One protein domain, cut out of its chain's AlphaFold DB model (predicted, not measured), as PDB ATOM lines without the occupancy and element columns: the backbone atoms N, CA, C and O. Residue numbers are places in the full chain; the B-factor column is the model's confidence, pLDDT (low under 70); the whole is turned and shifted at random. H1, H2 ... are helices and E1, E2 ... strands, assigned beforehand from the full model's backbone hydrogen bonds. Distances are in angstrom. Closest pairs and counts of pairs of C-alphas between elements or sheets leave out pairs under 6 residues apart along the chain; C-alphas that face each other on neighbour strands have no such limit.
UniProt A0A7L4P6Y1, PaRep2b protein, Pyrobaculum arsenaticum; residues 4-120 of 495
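This is residues 4 to 120 of the 495 residues of the protein "PaRep2b protein" of Pyrobaculum arsenaticum (UniProt A0A7L4P6Y1). A twisted wall of four antiparallel strands has H1, H2 and H3 over one face and no named helix over the other; beside H1, H5 packs on edge strand E1, with H4 farther out as the other arm of a helical hairpin. Residues 34 to 39, between E2 and H2, stick out. The printed part has 117 residues, with H1 E1 E2 H2 E3 E4 H3 H4 H5 along it, class mixed, and sheet order E1 - E2 - E4 - E3. It is compact, with a radius of gyration of the C-alphas of 15.2 A and spans of 43 by 34 by 24 A.

H1, residues 4 to 17, begins at C-alpha 4 (97.686, 34.287, 26.573) and measures 19.3 A. E1 is residues 18 to 21, E2 24 to 30. H2, residues 45 to 58, measures 19.9 A. E3 is residues 63 to 69, E4 72 to 77, H3 79 to 88, H4 90 to 102. H5, residues 108 to 120, ends at C-alpha 120 (87.178, 36.158, 12.898).

Within hydrogen-bond range are N 19 and O 26, 2.8 A, in hairpin E1 and E2; N 29 and O 73, 2.7 A, between E2 and E4; and N 64 and O 76, 2.8 A, in hairpin E3 and E4. H1, H2 and H5 on one face make two layers, helices over a sheet. E2, H2, E3 form a split strand-helix-strand unit, E4 between its strands, with a right-handed crossover. H1 touches H3, about perpendicular at 76 degrees, closest at C-alphas 7 and 85, 4.7 A. The hub, H5, touches H1, H3 and H4; its closest C-alphas to H4 are 111 and 97, 6.0 A. Every O i to N i+4 pair is within range in H1 to H4, 7 of 9 in H5.

C-alphas 38 and 119 are farthest apart, 43.6 A. The printed part has no cut; the link E2 to H2 is long. pLDDT is under 70 in residues 30 to 42 and 98 to 107.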
ATOM      1  N   HIS A   4      98.489  35.405  27.071       70.81
ATOM      2  CA  HIS A   4      97.686  34.287  26.573       70.81
ATOM      3  C   HIS A   4      96.644  33.811  27.578       70.81
ATOM      4  O   HIS A   4      95.504  33.618  27.189       70.81
ATOM      5  N   ASP A   5      96.978  33.676  28.871       77.00
ATOM      6  CA  ASP A   5      95.986  33.306  29.898       77.00
ATOM      7  C   ASP A   5      94.810  34.302  29.919       77.00
ATOM      8  O   ASP A   5      93.658  33.911  30.104       77.00
ATOM      9  N   VAL A   6      95.099  35.586  29.676       81.00
ATOM     10  CA  VAL A   6      94.086  36.635  29.520       81.00
ATOM     11  C   VAL A   6      93.291  36.468  28.232       81.00
ATOM     12  O   VAL A   6      92.068  36.556  28.286       81.00
ATOM     13  N   LEU A   7      93.936  36.199  27.093       81.81
ATOM     14  CA  LEU A   7      93.239  35.920  25.833       81.81
ATOM     15  C   LEU A   7      92.281  34.736  25.991       81.81
ATOM     16  O   LEU A   7      91.123  34.851  25.602       81.81
ATOM     17  N   ARG A   8      92.724  33.643  26.623       81.62
ATOM     18  CA  ARG A   8      91.891  32.465  26.901       81.62
ATOM     19  C   ARG A   8      90.684  32.817  27.754       81.62
ATOM     20  O   ARG A   8      89.548  32.584  27.354       81.62
ATOM     21  N   PHE A   9      90.937  33.480  28.881       85.12
ATOM     22  CA  PHE A   9      89.883  33.956  29.765       85.12
ATOM     23  C   PHE A   9      88.875  34.844  29.023       85.12
ATOM     24  O   PHE A   9      87.673  34.619  29.127       85.12
ATOM     25  N   LEU A  10      89.348  35.822  28.239       85.50
ATOM     26  CA  LEU A  10      88.501  36.720  27.449       85.50
ATOM     27  C   LEU A  10      87.709  35.976  26.371       85.50
ATOM     28  O   LEU A  10      86.562  36.341  26.108       85.50
ATOM     29  N   ALA A  11      88.288  34.944  25.760       84.94
ATOM     30  CA  ALA A  11      87.618  34.106  24.778       84.94
ATOM     31  C   ALA A  11      86.448  33.352  25.423       84.94
ATOM     32  O   ALA A  11      85.327  33.426  24.913       84.94
ATOM     33  N   ASP A  12      86.687  32.720  26.574       85.38
ATOM     34  CA  ASP A  12      85.677  31.983  27.334       85.38
ATOM     35  C   ASP A  12      84.552  32.905  27.808       85.38
ATOM     36  O   ASP A  12      83.381  32.658  27.509       85.38
ATOM     37  N   VAL A  13      84.874  34.025  28.463       86.00
ATOM     38  CA  VAL A  13      83.824  34.950  28.923       86.00
ATOM     39  C   VAL A  13      83.063  35.574  27.752       86.00
ATOM     40  O   VAL A  13      81.868  35.828  27.857       86.00
ATOM     41  N   THR A  14      83.692  35.764  26.587       86.56
ATOM     42  CA  THR A  14      82.979  36.229  25.386       86.56
ATOM     43  C   THR A  14      82.061  35.145  24.813       86.56
ATOM     44  O   THR A  14      80.979  35.456  24.301       86.56
ATOM     45  N   LEU A  15      82.454  33.872  24.893       85.56
ATOM     46  CA  LEU A  15      81.628  32.744  24.469       85.56
ATOM     47  C   LEU A  15      80.375  32.617  25.339       85.56
ATOM     48  O   LEU A  15      79.271  32.499  24.797       85.56
ATOM     49  N   PHE A  16      80.527  32.672  26.660       84.25
ATOM     50  CA  PHE A  16      79.429  32.424  27.594       84.25
ATOM     51  C   PHE A  16      78.607  33.683  27.886       84.25
ATOM     52  O   PHE A  16      77.390  33.665  27.702       84.25
ATOM     53  N   ASP A  17      79.267  34.797  28.191       84.50
ATOM     54  CA  ASP A  17      78.630  36.030  28.674       84.50
ATOM     55  C   ASP A  17      78.664  37.175  27.645       84.50
ATOM     56  O   ASP A  17      78.144  38.267  27.871       84.50
ATOM     57  N   GLY A  18      79.290  36.955  26.488       87.50
ATOM     58  CA  GLY A  18      79.405  37.948  25.424       87.50
ATOM     59  C   GLY A  18      78.452  37.743  24.251       87.50
ATOM     60  O   GLY A  18      77.669  36.793  24.171       87.50
ATOM     61  N   SER A  19      78.560  38.640  23.277       87.94
ATOM     62  CA  SER A  19      77.966  38.490  21.954       87.94
ATOM     63  C   SER A  19      79.032  38.666  20.881       87.94
ATOM     64  O   SER A  19      79.892  39.550  20.953       87.94
ATOM     65  N   VAL A  20      78.946  37.804  19.872       90.38
ATOM     66  CA  VAL A  20      79.802  37.822  18.691       90.38
ATOM     67  C   VAL A  20      78.881  38.025  17.503       90.38
ATOM     68  O   VAL A  20      78.079  37.150  17.184       90.38
ATOM     69  N   GLU A  21      78.983  39.178  16.857       89.19
ATOM     70  CA  GLU A  21      78.274  39.518  15.625       89.19
ATOM     71  C   GLU A  21      79.275  39.939  14.545       89.19
ATOM     72  O   GLU A  21      80.391  40.350  14.875       89.19
ATOM     73  N   PRO A  22      78.921  39.860  13.249       82.50
ATOM     74  CA  PRO A  22      79.772  40.371  12.182       82.50
ATOM     75  C   PRO A  22      80.154  41.835  12.428       82.50
ATOM     76  O   PRO A  22      79.353  42.752  12.280       82.50
ATOM     77  N   GLY A  23      81.410  42.053  12.810       80.69
ATOM     78  CA  GLY A  23      81.952  43.382  13.039       80.69
ATOM     79  C   GLY A  23      81.737  43.958  14.441       80.69
ATOM     80  O   GLY A  23      82.119  45.111  14.660       80.69
ATOM     81  N   GLN A  24      81.201  43.193  15.389       88.62
ATOM     82  CA  GLN A  24      81.010  43.647  16.762       88.62
ATOM     83  C   GLN A  24      81.197  42.481  17.734       88.62
ATOM     84  O   GLN A  24      80.447  41.509  17.708       88.62
ATOM     85  N   VAL A  25      82.192  42.596  18.609       89.12
ATOM     86  CA  VAL A  25      82.435  41.631  19.685       89.12
ATOM     87  C   VAL A  25      82.354  42.384  20.994       89.12
ATOM     88  O   VAL A  25      83.031  43.401  21.149       89.12
ATOM     89  N   HIS A  26      81.522  41.912  21.914       89.81
ATOM     90  CA  HIS A  26      81.462  42.502  23.242       89.81
ATOM     91  C   HIS A  26      81.212  41.489  24.335       89.81
ATOM     92  O   HIS A  26      80.479  40.522  24.147       89.81
ATOM     93  N   LEU A  27      81.765  41.787  25.501       88.88
ATOM     94  CA  LEU A  27      81.392  41.162  26.755       88.88
ATOM     95  C   LEU A  27      80.188  41.906  27.340       88.88
ATOM     96  O   LEU A  27      80.211  43.140  27.407       88.88
ATOM     97  N   ALA A  28      79.146  41.187  27.759       85.81
ATOM     98  CA  ALA A  28      78.055  41.773  28.528       85.81
ATOM     99  C   ALA A  28      78.323  41.561  30.023       85.81
ATOM    100  O   ALA A  28      78.134  40.484  30.574       85.81
ATOM    101  N   VAL A  29      78.751  42.622  30.695       81.31
ATOM    102  CA  VAL A  29      78.919  42.666  32.147       81.31
ATOM    103  C   VAL A  29      77.571  43.077  32.743       81.31
ATOM    104  O   VAL A  29      77.264  44.262  32.873       81.31
ATOM    105  N   GLY A  30      76.709  42.092  33.000       69.81
ATOM    106  CA  GLY A  30      75.369  42.268  33.574       69.81
ATOM    107  C   GLY A  30      75.266  41.772  35.019       69.81
ATOM    108  O   GLY A  30      76.077  40.969  35.478       69.81
ATOM    109  N   GLY A  31      74.273  42.272  35.757       55.25
ATOM    110  CA  GLY A  31      74.076  41.953  37.170       55.25
ATOM    111  C   GLY A  31      73.875  40.460  37.453       55.25
ATOM    112  O   GLY A  31      72.870  39.880  37.055       55.25
ATOM    113  N   PHE A  32      74.748  39.888  38.286       48.66
ATOM    114  CA  PHE A  32      74.452  38.729  39.144       48.66
ATOM    115  C   PHE A  32      73.454  39.127  40.248       48.66
ATOM    116  O   PHE A  32      73.670  38.881  41.434       48.66
ATOM    117  N   GLY A  33      72.395  39.845  39.879       45.78
ATOM    118  CA  GLY A  33      71.347  40.233  40.800       45.78
ATOM    119  C   GLY A  33      70.556  38.987  41.146       45.78
ATOM    120  O   GLY A  33      69.604  38.645  40.446       45.78
ATOM    121  N   VAL A  34      70.950  38.299  42.216       44.97
ATOM    122  CA  VAL A  34      70.013  37.451  42.945       44.97
ATOM    123  C   VAL A  34      68.824  38.360  43.246       44.97
ATOM    124  O   VAL A  34      68.991  39.409  43.860       44.97
ATOM    125  N   ARG A  35      67.627  38.013  42.763       48.44
ATOM    126  CA  ARG A  35      66.382  38.768  43.004       48.44
ATOM    127  C   ARG A  35      65.937  38.748  44.485       48.44
ATOM    128  O   ARG A  35      64.753  38.884  44.762       48.44
ATOM    129  N   GLY A  36      66.856  38.546  45.424       52.69
ATOM    130  CA  GLY A  36      66.615  38.557  46.861       52.69
ATOM    131  C   GLY A  36      67.552  39.559  47.521       52.69
ATOM    132  O   GLY A  36      68.764  39.487  47.329       52.69
ATOM    133  N   GLU A  37      66.980  40.479  48.293       52.44
ATOM    134  CA  GLU A  37      67.659  41.602  48.960       52.44
ATOM    135  C   GLU A  37      68.755  41.179  49.963       52.44
ATOM    136  O   GLU A  37      69.501  42.021  50.448       52.44
ATOM    137  N   GLU A  38      68.927  39.883  50.238       53.19
ATOM    138  CA  GLU A  38      69.777  39.396  51.334       53.19
ATOM    139  C   GLU A  38      71.186  38.927  50.927       53.19
ATOM    140  O   GLU A  38      71.987  38.576  51.794       53.19
ATOM    141  N   LYS A  39      71.539  38.908  49.633       54.00
ATOM    142  CA  LYS A  39      72.895  38.527  49.179       54.00
ATOM    143  C   LYS A  39      73.402  39.425  48.052       54.00
ATOM    144  O   LYS A  39      73.551  38.988  46.912       54.00
ATOM    145  N   GLN A  40      73.695  40.686  48.372       54.22
ATOM    146  CA  GLN A  40      74.546  41.510  47.511       54.22
ATOM    147  C   GLN A  40      75.940  40.874  47.427       54.22
ATOM    148  O   GLN A  40      76.599  40.640  48.438       54.22
ATOM    149  N   LEU A  41      76.385  40.564  46.208       56.91
ATOM    150  CA  LEU A  41      77.782  40.215  45.964       56.91
ATOM    151  C   LEU A  41      78.672  41.427  46.290       56.91
ATOM    152  O   LEU A  41      78.249  42.557  46.053       56.91
ATOM    153  N   PRO A  42      79.913  41.217  46.758       59.56
ATOM    154  CA  PRO A  42      80.790  42.286  47.248       59.56
ATOM    155  C   PRO A  42      81.305  43.263  46.174       59.56
ATOM    156  O   PRO A  42      82.080  44.148  46.506       59.56
ATOM    157  N   LEU A  43      80.924  43.096  44.902       70.38
ATOM    158  CA  LEU A  43      81.361  43.939  43.786       70.38
ATOM    159  C   LEU A  43      80.155  44.343  42.942       70.38
ATOM    160  O   LEU A  43      79.421  43.469  42.443       70.38
ATOM    161  N   ASP A  44      79.981  45.647  42.746       75.62
ATOM    162  CA  ASP A  44      78.931  46.189  41.895       75.62
ATOM    163  C   ASP A  44      79.301  46.094  40.396       75.62
ATOM    164  O   ASP A  44      80.299  45.484  39.993       75.62
ATOM    165  N   ILE A  45      78.434  46.606  39.519       75.00
ATOM    166  CA  ILE A  45      78.671  46.566  38.068       75.00
ATOM    167  C   ILE A  45      79.864  47.437  37.645       75.00
ATOM    168  O   ILE A  45      80.555  47.094  36.685       75.00
ATOM    169  N   TYR A  46      80.128  48.534  38.354       80.06
ATOM    170  CA  TYR A  46      81.218  49.460  38.068       80.06
ATOM    171  C   TYR A  46      82.556  48.882  38.508       80.06
ATOM    172  O   TYR A  46      83.506  48.951  37.731       80.06
ATOM    173  N   ASP A  47      82.611  48.220  39.663       80.12
ATOM    174  CA  ASP A  47      83.804  47.509  40.131       80.12
ATOM    175  C   ASP A  47      84.242  46.443  39.122       80.12
ATOM    176  O   ASP A  47      85.420  46.313  38.785       80.12
ATOM    177  N   LYS A  48      83.281  45.701  38.564       80.12
ATOM    178  CA  LYS A  48      83.554  44.675  37.548       80.12
ATOM    179  C   LYS A  48      84.059  45.287  36.253       80.12
ATOM    180  O   LYS A  48      85.040  44.807  35.691       80.12
ATOM    181  N   VAL A  49      83.414  46.349  35.778       83.75
ATOM    182  CA  VAL A  49      83.868  47.070  34.581       83.75
ATOM    183  C   VAL A  49      85.272  47.627  34.802       83.75
ATOM    184  O   VAL A  49      86.121  47.461  33.932       83.75
ATOM    185  N   ALA A  50      85.551  48.200  35.973       84.31
ATOM    186  CA  ALA A  50      86.877  48.675  36.343       84.31
ATOM    187  C   ALA A  50      87.904  47.535  36.338       84.31
ATOM    188  O   ALA A  50      88.976  47.705  35.765       84.31
ATOM    189  N   LEU A  51      87.574  46.354  36.870       83.88
ATOM    190  CA  LEU A  51      88.449  45.177  36.813       83.88
ATOM    191  C   LEU A  51      88.765  44.758  35.372       83.88
ATOM    192  O   LEU A  51      89.934  44.539  35.053       83.88
ATOM    193  N   TYR A  52      87.765  44.697  34.488       83.75
ATOM    194  CA  TYR A  52      87.993  44.387  33.071       83.75
ATOM    195  C   TYR A  52      88.807  45.471  32.362       83.75
ATOM    196  O   TYR A  52      89.652  45.137  31.538       83.75
ATOM    197  N   LEU A  53      88.604  46.750  32.689       85.00
ATOM    198  CA  LEU A  53      89.389  47.860  32.142       85.00
ATOM    199  C   LEU A  53      90.836  47.860  32.647       85.00
ATOM    200  O   LEU A  53      91.750  48.113  31.868       85.00
ATOM    201  N   ILE A  54      91.064  47.537  33.920       85.00
ATOM    202  CA  ILE A  54      92.404  47.396  34.507       85.00
ATOM    203  C   ILE A  54      93.127  46.209  33.877       85.00
ATOM    204  O   ILE A  54      94.291  46.322  33.498       85.00
ATOM    205  N   LEU A  55      92.436  45.078  33.736       82.44
ATOM    206  CA  LEU A  55      92.959  43.908  33.046       82.44
ATOM    207  C   LEU A  55      93.258  44.251  31.583       82.44
ATOM    208  O   LEU A  55      94.327  43.918  31.083       82.44
ATOM    209  N   ALA A  56      92.387  45.012  30.927       82.62
ATOM    210  CA  ALA A  56      92.622  45.446  29.566       82.62
ATOM    211  C   ALA A  56      93.850  46.348  29.423       82.62
ATOM    212  O   ALA A  56      94.713  46.076  28.595       82.62
ATOM    213  N   ALA A  57      93.979  47.366  30.274       83.31
ATOM    214  CA  ALA A  57      95.125  48.269  30.273       83.31
ATOM    215  C   ALA A  57      96.438  47.542  30.599       83.31
ATOM    216  O   ALA A  57      97.470  47.816  29.992       83.31
ATOM    217  N   ARG A  58      96.406  46.592  31.540       81.88
ATOM    218  CA  ARG A  58      97.589  45.831  31.959       81.88
ATOM    219  C   ARG A  58      98.128  44.909  30.864       81.88
ATOM    220  O   ARG A  58      99.330  44.660  30.843       81.88
ATOM    221  N   PHE A  59      97.254  44.379  30.014       78.06
ATOM    222  CA  PHE A  59      97.593  43.375  29.001       78.06
ATOM    223  C   PHE A  59      97.390  43.882  27.563       78.06
ATOM    224  O   PHE A  59      97.229  43.074  26.654       78.06
ATOM    225  N   ASP A  60      97.369  45.206  27.369       79.25
ATOM    226  CA  ASP A  60      97.169  45.881  26.072       79.25
ATOM    227  C   ASP A  60      95.961  45.349  25.266       79.25
ATOM    228  O   ASP A  60      95.962  45.260  24.036       79.25
ATOM    229  N   VAL A  61      94.887  44.977  25.970       81.81
ATOM    230  CA  VAL A  61      93.622  44.570  25.350       81.81
ATOM    231  C   VAL A  61      92.998  45.798  24.702       81.81
ATOM    232  O   VAL A  61      92.591  46.749  25.374       81.81
ATOM    233  N   LYS A  62      92.852  45.762  23.379       85.88
ATOM    234  CA  LYS A  62      92.264  46.877  22.632       85.88
ATOM    235  C   LYS A  62      90.747  46.881  22.776       85.88
ATOM    236  O   LYS A  62      90.044  46.097  22.137       85.88
ATOM    237  N   ILE A  63      90.246  47.796  23.600       87.50
ATOM    238  CA  ILE A  63      88.817  48.068  23.781       87.50
ATOM    239  C   ILE A  63      88.395  49.174  22.811       87.50
ATOM    240  O   ILE A  63      88.991  50.247  22.779       87.50
ATOM    241  N   SER A  64      87.359  48.915  22.016       89.38
ATOM    242  CA  SER A  64      86.796  49.873  21.055       89.38
ATOM    243  C   SER A  64      85.708  50.765  21.661       89.38
ATOM    244  O   SER A  64      85.384  51.810  21.101       89.38
ATOM    245  N   GLY A  65      85.159  50.388  22.817       89.44
ATOM    246  CA  GLY A  65      84.262  51.236  23.597       89.44
ATOM    247  C   GLY A  65      83.630  50.512  24.782       89.44
ATOM    248  O   GLY A  65      83.598  49.283  24.833       89.44
ATOM    249  N   VAL A  66      83.088  51.282  25.722       89.56
ATOM    250  CA  VAL A  66      82.295  50.776  26.850       89.56
ATOM    251  C   VAL A  66      80.959  51.501  26.856       89.56
ATOM    252  O   VAL A  66      80.926  52.728  26.800       89.56
ATOM    253  N   TYR A  67      79.858  50.755  26.906       87.94
ATOM    254  CA  TYR A  67      78.508  51.313  26.853       87.94
ATOM    255  C   TYR A  67      77.683  50.826  28.034       87.94
ATOM    256  O   TYR A  67      77.556  49.622  28.258       87.94
ATOM    257  N   PHE A  68      77.072  51.766  28.744       83.81
ATOM    258  CA  PHE A  68      76.207  51.496  29.885       83.81
ATOM    259  C   PHE A  68      74.745  51.509  29.430       83.81
ATOM    260  O   PHE A  68      74.248  52.528  28.951       83.81
ATOM    261  N   VAL A  69      74.045  50.380  29.562       78.12
ATOM    262  CA  VAL A  69      72.623  50.253  29.207       78.12
ATOM    263  C   VAL A  69      71.849  49.736  30.416       78.12
ATOM    264  O   VAL A  69      71.779  48.530  30.632       78.12
ATOM    265  N   LYS A  70      71.247  50.654  31.186       75.62
ATOM    266  CA  LYS A  70      70.461  50.424  32.421       75.62
ATOM    267  C   LYS A  70      71.100  49.436  33.415       75.62
ATOM    268  O   LYS A  70      71.718  49.878  34.370       75.62
ATOM    269  N   ASN A  71      70.970  48.129  33.176       73.31
ATOM    270  CA  ASN A  71      71.410  47.044  34.067       73.31
ATOM    271  C   ASN A  71      72.518  46.153  33.468       73.31
ATOM    272  O   ASN A  71      72.856  45.115  34.040       73.31
ATOM    273  N   VAL A  72      73.047  46.509  32.294       77.69
ATOM    274  CA  VAL A  72      74.101  45.768  31.593       77.69
ATOM    275  C   VAL A  72      75.119  46.751  31.028       77.69
ATOM    276  O   VAL A  72      74.761  47.682  30.302       77.69
ATOM    277  N   THR A  73      76.394  46.505  31.303       85.00
ATOM    278  CA  THR A  73      77.504  47.212  30.667       85.00
ATOM    279  C   THR A  73      78.085  46.339  29.568       85.00
ATOM    280  O   THR A  73      78.328  45.155  29.767       85.00
ATOM    281  N   ARG A  74      78.309  46.907  28.386       89.50
ATOM    282  CA  ARG A  74      78.922  46.206  27.256       89.50
ATOM    283  C   ARG A  74      80.325  46.739  27.023       89.50
ATOM    284  O   ARG A  74      80.485  47.936  26.794       89.50
ATOM    285  N   ILE A  75      81.314  45.853  27.051       89.31
ATOM    286  CA  ILE A  75      82.711  46.170  26.740       89.31
ATOM    287  C   ILE A  75      83.000  45.631  25.345       89.31
ATOM    288  O   ILE A  75      82.972  44.421  25.139       89.31
ATOM    289  N   PHE A  76      83.233  46.521  24.384       90.56
ATOM    290  CA  PHE A  76      83.494  46.166  22.994       90.56
ATOM    291  C   PHE A  76      84.987  45.995  22.756       90.56
ATOM    292  O   PHE A  76      85.783  46.861  23.111       90.56
ATOM    293  N   PHE A  77      85.362  44.903  22.100       89.75
ATOM    294  CA  PHE A  77      86.741  44.655  21.694       89.75
ATOM    295  C   PHE A  77      86.995  45.207  20.290       89.75
ATOM    296  O   PHE A  77      86.086  45.289  19.455       89.75
ATOM    297  N   ASP A  78      88.234  45.603  20.014       89.50
ATOM    298  CA  ASP A  78      88.694  45.798  18.643       89.50
ATOM    299  C   ASP A  78      88.548  44.490  17.848       89.50
ATOM    300  O   ASP A  78      88.732  43.392  18.372       89.50
ATOM    301  N   ARG A  79      88.223  44.600  16.556       85.12
ATOM    302  CA  ARG A  79      87.978  43.427  15.704       85.12
ATOM    303  C   ARG A  79      89.236  42.591  15.497       85.12
ATOM    304  O   ARG A  79      89.134  41.368  15.456       85.12
ATOM    305  N   GLY A  80      90.385  43.245  15.329       81.94
ATOM    306  CA  GLY A  80      91.668  42.569  15.175       81.94
ATOM    307  C   GLY A  80      92.050  41.859  16.465       81.94
ATOM    308  O   GLY A  80      92.372  40.676  16.435       81.94
ATOM    309  N   TYR A  81      91.915  42.545  17.601       83.81
ATOM    310  CA  TYR A  81      92.189  41.956  18.913       83.81
ATOM    311  C   TYR A  81      91.267  40.772  19.234       83.81
ATOM    312  O   TYR A  81      91.741  39.714  19.636       83.81
ATOM    313  N   ALA A  82      89.960  40.897  18.983       86.19
ATOM    314  CA  ALA A  82      89.010  39.805  19.191       86.19
ATOM    315  C   ALA A  82      89.351  38.560  18.355       86.19
ATOM    316  O   ALA A  82      89.170  37.439  18.820       86.19
ATOM    317  N   ALA A  83      89.886  38.735  17.143       86.25
ATOM    318  CA  ALA A  83      90.334  37.604  16.337       86.25
ATOM    319  C   ALA A  83      91.514  36.859  16.982       86.25
ATOM    320  O   ALA A  83      91.528  35.631  16.963       86.25
ATOM    321  N   TRP A  84      92.454  37.578  17.602       82.56
ATOM    322  CA  TRP A  84      93.552  36.983  18.372       82.56
ATOM    323  C   TRP A  84      93.072  36.285  19.646       82.56
ATOM    324  O   TRP A  84      93.508  35.169  19.920       82.56
ATOM    325  N   VAL A  85      92.126  36.894  20.368       84.00
ATOM    326  CA  VAL A  85      91.440  36.283  21.521       84.00
ATOM    327  C   VAL A  85      90.827  34.940  21.122       84.00
ATOM    328  O   VAL A  85      91.076  33.927  21.767       84.00
ATOM    329  N   PHE A  86      90.077  34.897  20.021       88.31
ATOM    330  CA  PHE A  86      89.450  33.659  19.564       88.31
ATOM    331  C   PHE A  86      90.446  32.646  19.001       88.31
ATOM    332  O   PHE A  86      90.230  31.452  19.170       88.31
ATOM    333  N   ALA A  87      91.524  33.092  18.350       83.19
ATOM    334  CA  ALA A  87      92.565  32.209  17.829       83.19
ATOM    335  C   ALA A  87      93.296  31.452  18.952       83.19
ATOM    336  O   ALA A  87      93.611  30.275  18.780       83.19
ATOM    337  N   ALA A  88      93.508  32.101  20.100       79.00
ATOM    338  CA  ALA A  88      94.178  31.519  21.263       79.00
ATOM    339  C   ALA A  88      93.461  30.280  21.832       79.00
ATOM    340  O   ALA A  88      94.127  29.338  22.260       79.00
ATOM    341  N   GLU A  89      92.124  30.272  21.787       83.19
ATOM    342  CA  GLU A  89      91.266  29.159  22.236       83.19
ATOM    343  C   GLU A  89      90.615  28.386  21.091       83.19
ATOM    344  O   GLU A  89      89.781  27.502  21.302       83.19
ATOM    345  N   TRP A  90      91.013  28.670  19.850       85.12
ATOM    346  CA  TRP A  90      90.401  28.035  18.694       85.12
ATOM    347  C   TRP A  90      90.517  26.503  18.697       85.12
ATOM    348  O   TRP A  90      89.529  25.864  18.335       85.12
ATOM    349  N   PRO A  91      91.628  25.868  19.129       74.31
ATOM    350  CA  PRO A  91      91.685  24.410  19.242       74.31
ATOM    351  C   PRO A  91      90.553  23.848  20.113       74.31
ATOM    352  O   PRO A  91      89.786  22.996  19.653       74.31
ATOM    353  N   PHE A  92      90.368  24.407  21.312       78.50
ATOM    354  CA  PHE A  92      89.317  24.015  22.248       78.50
ATOM    355  C   PHE A  92      87.915  24.306  21.697       78.50
ATOM    356  O   PHE A  92      87.064  23.417  21.656       78.50
ATOM    357  N   PHE A  93      87.683  25.513  21.179       83.12
ATOM    358  CA  PHE A  93      86.408  25.919  20.580       83.12
ATOM    359  C   PHE A  93      86.042  25.102  19.347       83.12
ATOM    360  O   PHE A  93      84.876  24.752  19.157       83.12
ATOM    361  N   SER A  94      87.021  24.757  18.515       75.56
ATOM    362  CA  SER A  94      86.806  23.911  17.348       75.56
ATOM    363  C   SER A  94      86.411  22.501  17.773       75.56
ATOM    364  O   SER A  94      85.471  21.952  17.201       75.56
ATOM    365  N   LYS A  95      87.044  21.946  18.816       74.06
ATOM    366  CA  LYS A  95      86.681  20.653  19.398       74.06
ATOM    367  C   LYS A  95      85.286  20.694  20.019       74.06
ATOM    368  O   LYS A  95      84.470  19.827  19.726       74.06
ATOM    369  N   MET A  96      84.964  21.731  20.791       75.00
ATOM    370  CA  MET A  96      83.633  21.926  21.372       75.00
ATOM    371  C   MET A  96      82.555  22.042  20.289       75.00
ATOM    372  O   MET A  96      81.518  21.391  20.381       75.00
ATOM    373  N   LEU A  97      82.813  22.806  19.223       74.62
ATOM    374  CA  LEU A  97      81.908  22.925  18.080       74.62
ATOM    375  C   LEU A  97      81.727  21.586  17.350       74.62
ATOM    376  O   LEU A  97      80.629  21.296  16.872       74.62
ATOM    377  N   ARG A  98      82.790  20.775  17.234       68.81
ATOM    378  CA  ARG A  98      82.727  19.424  16.648       68.81
ATOM    379  C   ARG A  98      81.860  18.499  17.505       68.81
ATOM    380  O   ARG A  98      80.891  17.953  16.982       68.81
ATOM    381  N   VAL A  99      82.140  18.408  18.807       67.50
ATOM    382  CA  VAL A  99      81.391  17.582  19.772       67.50
ATOM    383  C   VAL A  99      79.927  18.018  19.854       67.50
ATOM    384  O   VAL A  99      79.031  17.190  19.726       67.50
ATOM    385  N   GLY A 100      79.665  19.321  19.964       65.06
ATOM    386  CA  GLY A 100      78.306  19.867  20.009       65.06
ATOM    387  C   GLY A 100      77.492  19.547  18.753       65.06
ATOM    388  O   GLY A 100      76.309  19.238  18.856       65.06
ATOM    389  N   LYS A 101      78.121  19.554  17.567       67.00
ATOM    390  CA  LYS A 101      77.482  19.117  16.312       67.00
ATOM    391  C   LYS A 101      77.287  17.604  16.225       67.00
ATOM    392  O   LYS A 101      76.365  17.168  15.543       67.00
ATOM    393  N   ALA A 102      78.183  16.815  16.815       60.94
ATOM    394  CA  ALA A 102      78.114  15.356  16.785       60.94
ATOM    395  C   ALA A 102      77.016  14.819  17.710       60.94
ATOM    396  O   ALA A 102      76.306  13.895  17.329       60.94
ATOM    397  N   LEU A 103      76.849  15.439  18.879       58.53
ATOM    398  CA  LEU A 103      75.882  15.040  19.900       58.53
ATOM    399  C   LEU A 103      74.481  15.645  19.701       58.53
ATOM    400  O   LEU A 103      73.620  15.446  20.549       58.53
ATOM    401  N   ASP A 104      74.262  16.411  18.622       59.31
ATOM    402  CA  ASP A 104      73.005  17.129  18.326       59.31
ATOM    403  C   ASP A 104      72.469  17.933  19.531       59.31
ATOM    404  O   ASP A 104      71.270  18.170  19.667       59.31
ATOM    405  N   ILE A 105      73.366  18.353  20.436       57.00
ATOM    406  CA  ILE A 105      72.992  19.078  21.649       57.00
ATOM    407  C   ILE A 105      72.351  20.385  21.196       57.00
ATOM    408  O   ILE A 105      72.959  21.143  20.433       57.00
ATOM    409  N   SER A 106      71.148  20.678  21.704       49.72
ATOM    410  CA  SER A 106      70.351  21.870  21.384       49.72
ATOM    411  C   SER A 106      70.957  23.178  21.931       49.72
ATOM    412  O   SER A 106      70.256  24.064  22.414       49.72
ATOM    413  N   ALA A 107      72.278  23.331  21.874       60.72
ATOM    414  CA  ALA A 107      73.012  24.556  22.149       60.72
ATOM    415  C   ALA A 107      73.209  25.361  20.852       60.72
ATOM    416  O   ALA A 107      74.293  25.873  20.566       60.72
ATOM    417  N   ASP A 108      72.144  25.489  20.057       70.88
ATOM    418  CA  ASP A 108      72.117  26.200  18.775       70.88
ATOM    419  C   ASP A 108      72.744  27.594  18.864       70.88
ATOM    420  O   ASP A 108      73.452  28.033  17.957       70.88
ATOM    421  N   HIS A 109      72.515  28.289  19.980       78.12
ATOM    422  CA  HIS A 109      73.092  29.603  20.230       78.12
ATOM    423  C   HIS A 109      74.625  29.561  20.377       78.12
ATOM    424  O   HIS A 109      75.310  30.376  19.755       78.12
ATOM    425  N   ILE A 110      75.171  28.599  21.130       80.62
ATOM    426  CA  ILE A 110      76.623  28.425  21.320       80.62
ATOM    427  C   ILE A 110      77.270  28.016  19.996       80.62
ATOM    428  O   ILE A 110      78.229  28.649  19.563       80.62
ATOM    429  N   ASN A 111      76.691  27.046  19.285       78.69
ATOM    430  CA  ASN A 111      77.187  26.605  17.979       78.69
ATOM    431  C   ASN A 111      77.191  27.746  16.946       78.69
ATOM    432  O   ASN A 111      78.160  27.909  16.199       78.69
ATOM    433  N   LYS A 112      76.140  28.581  16.922       83.50
ATOM    434  CA  LYS A 112      76.088  29.794  16.087       83.50
ATOM    435  C   LYS A 112      77.171  30.796  16.491       83.50
ATOM    436  O   LYS A 112      77.815  31.357  15.605       83.50
ATOM    437  N   LYS A 113      77.406  31.007  17.791       88.50
ATOM    438  CA  LYS A 113      78.435  31.933  18.294       88.50
ATOM    439  C   LYS A 113      79.848  31.451  17.951       88.50
ATOM    440  O   LYS A 113      80.608  32.214  17.364       88.50
ATOM    441  N   LEU A 114      80.152  30.173  18.178       86.19
ATOM    442  CA  LEU A 114      81.399  29.523  17.758       86.19
ATOM    443  C   LEU A 114      81.604  29.621  16.239       86.19
ATOM    444  O   LEU A 114      82.696  29.933  15.770       86.19
ATOM    445  N   GLY A 115      80.537  29.444  15.452       84.50
ATOM    446  CA  GLY A 115      80.568  29.653  14.002       84.50
ATOM    447  C   GLY A 115      80.893  31.094  13.591       84.50
ATOM    448  O   GLY A 115      81.521  31.305  12.556       84.50
ATOM    449  N   LYS A 116      80.509  32.097  14.390       89.75
ATOM    450  CA  LYS A 116      80.888  33.501  14.160       89.75
ATOM    451  C   LYS A 116      82.320  33.781  14.613       89.75
ATOM    452  O   LYS A 116      83.039  34.441  13.871       89.75
ATOM    453  N   MET A 117      82.757  33.238  15.752       90.25
ATOM    454  CA  MET A 117      84.158  33.297  16.195       90.25
ATOM    455  C   MET A 117      85.099  32.709  15.135       90.25
ATOM    456  O   MET A 117      86.107  33.333  14.810       90.25
ATOM    457  N   LYS A 118      84.708  31.595  14.495       87.25
ATOM    458  CA  LYS A 118      85.434  30.995  13.360       87.25
ATOM    459  C   LYS A 118      85.773  32.010  12.275       87.25
ATOM    460  O   LYS A 118      86.913  32.078  11.843       87.25
ATOM    461  N   LYS A 119      84.800  32.833  11.874       88.81
ATOM    462  CA  LYS A 119      84.975  33.826  10.802       88.81
ATOM    463  C   LYS A 119      86.011  34.892  11.155       88.81
ATOM    464  O   LYS A 119      86.688  35.407  10.272       88.81
ATOM    465  N   TYR A 120      86.133  35.243  12.435       89.19
ATOM    466  CA  TYR A 120      87.178  36.158  12.898       89.19
ATOM    467  C   TYR A 120      88.561  35.513  12.798       89.19
ATOM    468  O   TYR A 120      89.487  36.151  12.304       89.19
TER     469      TYR A 120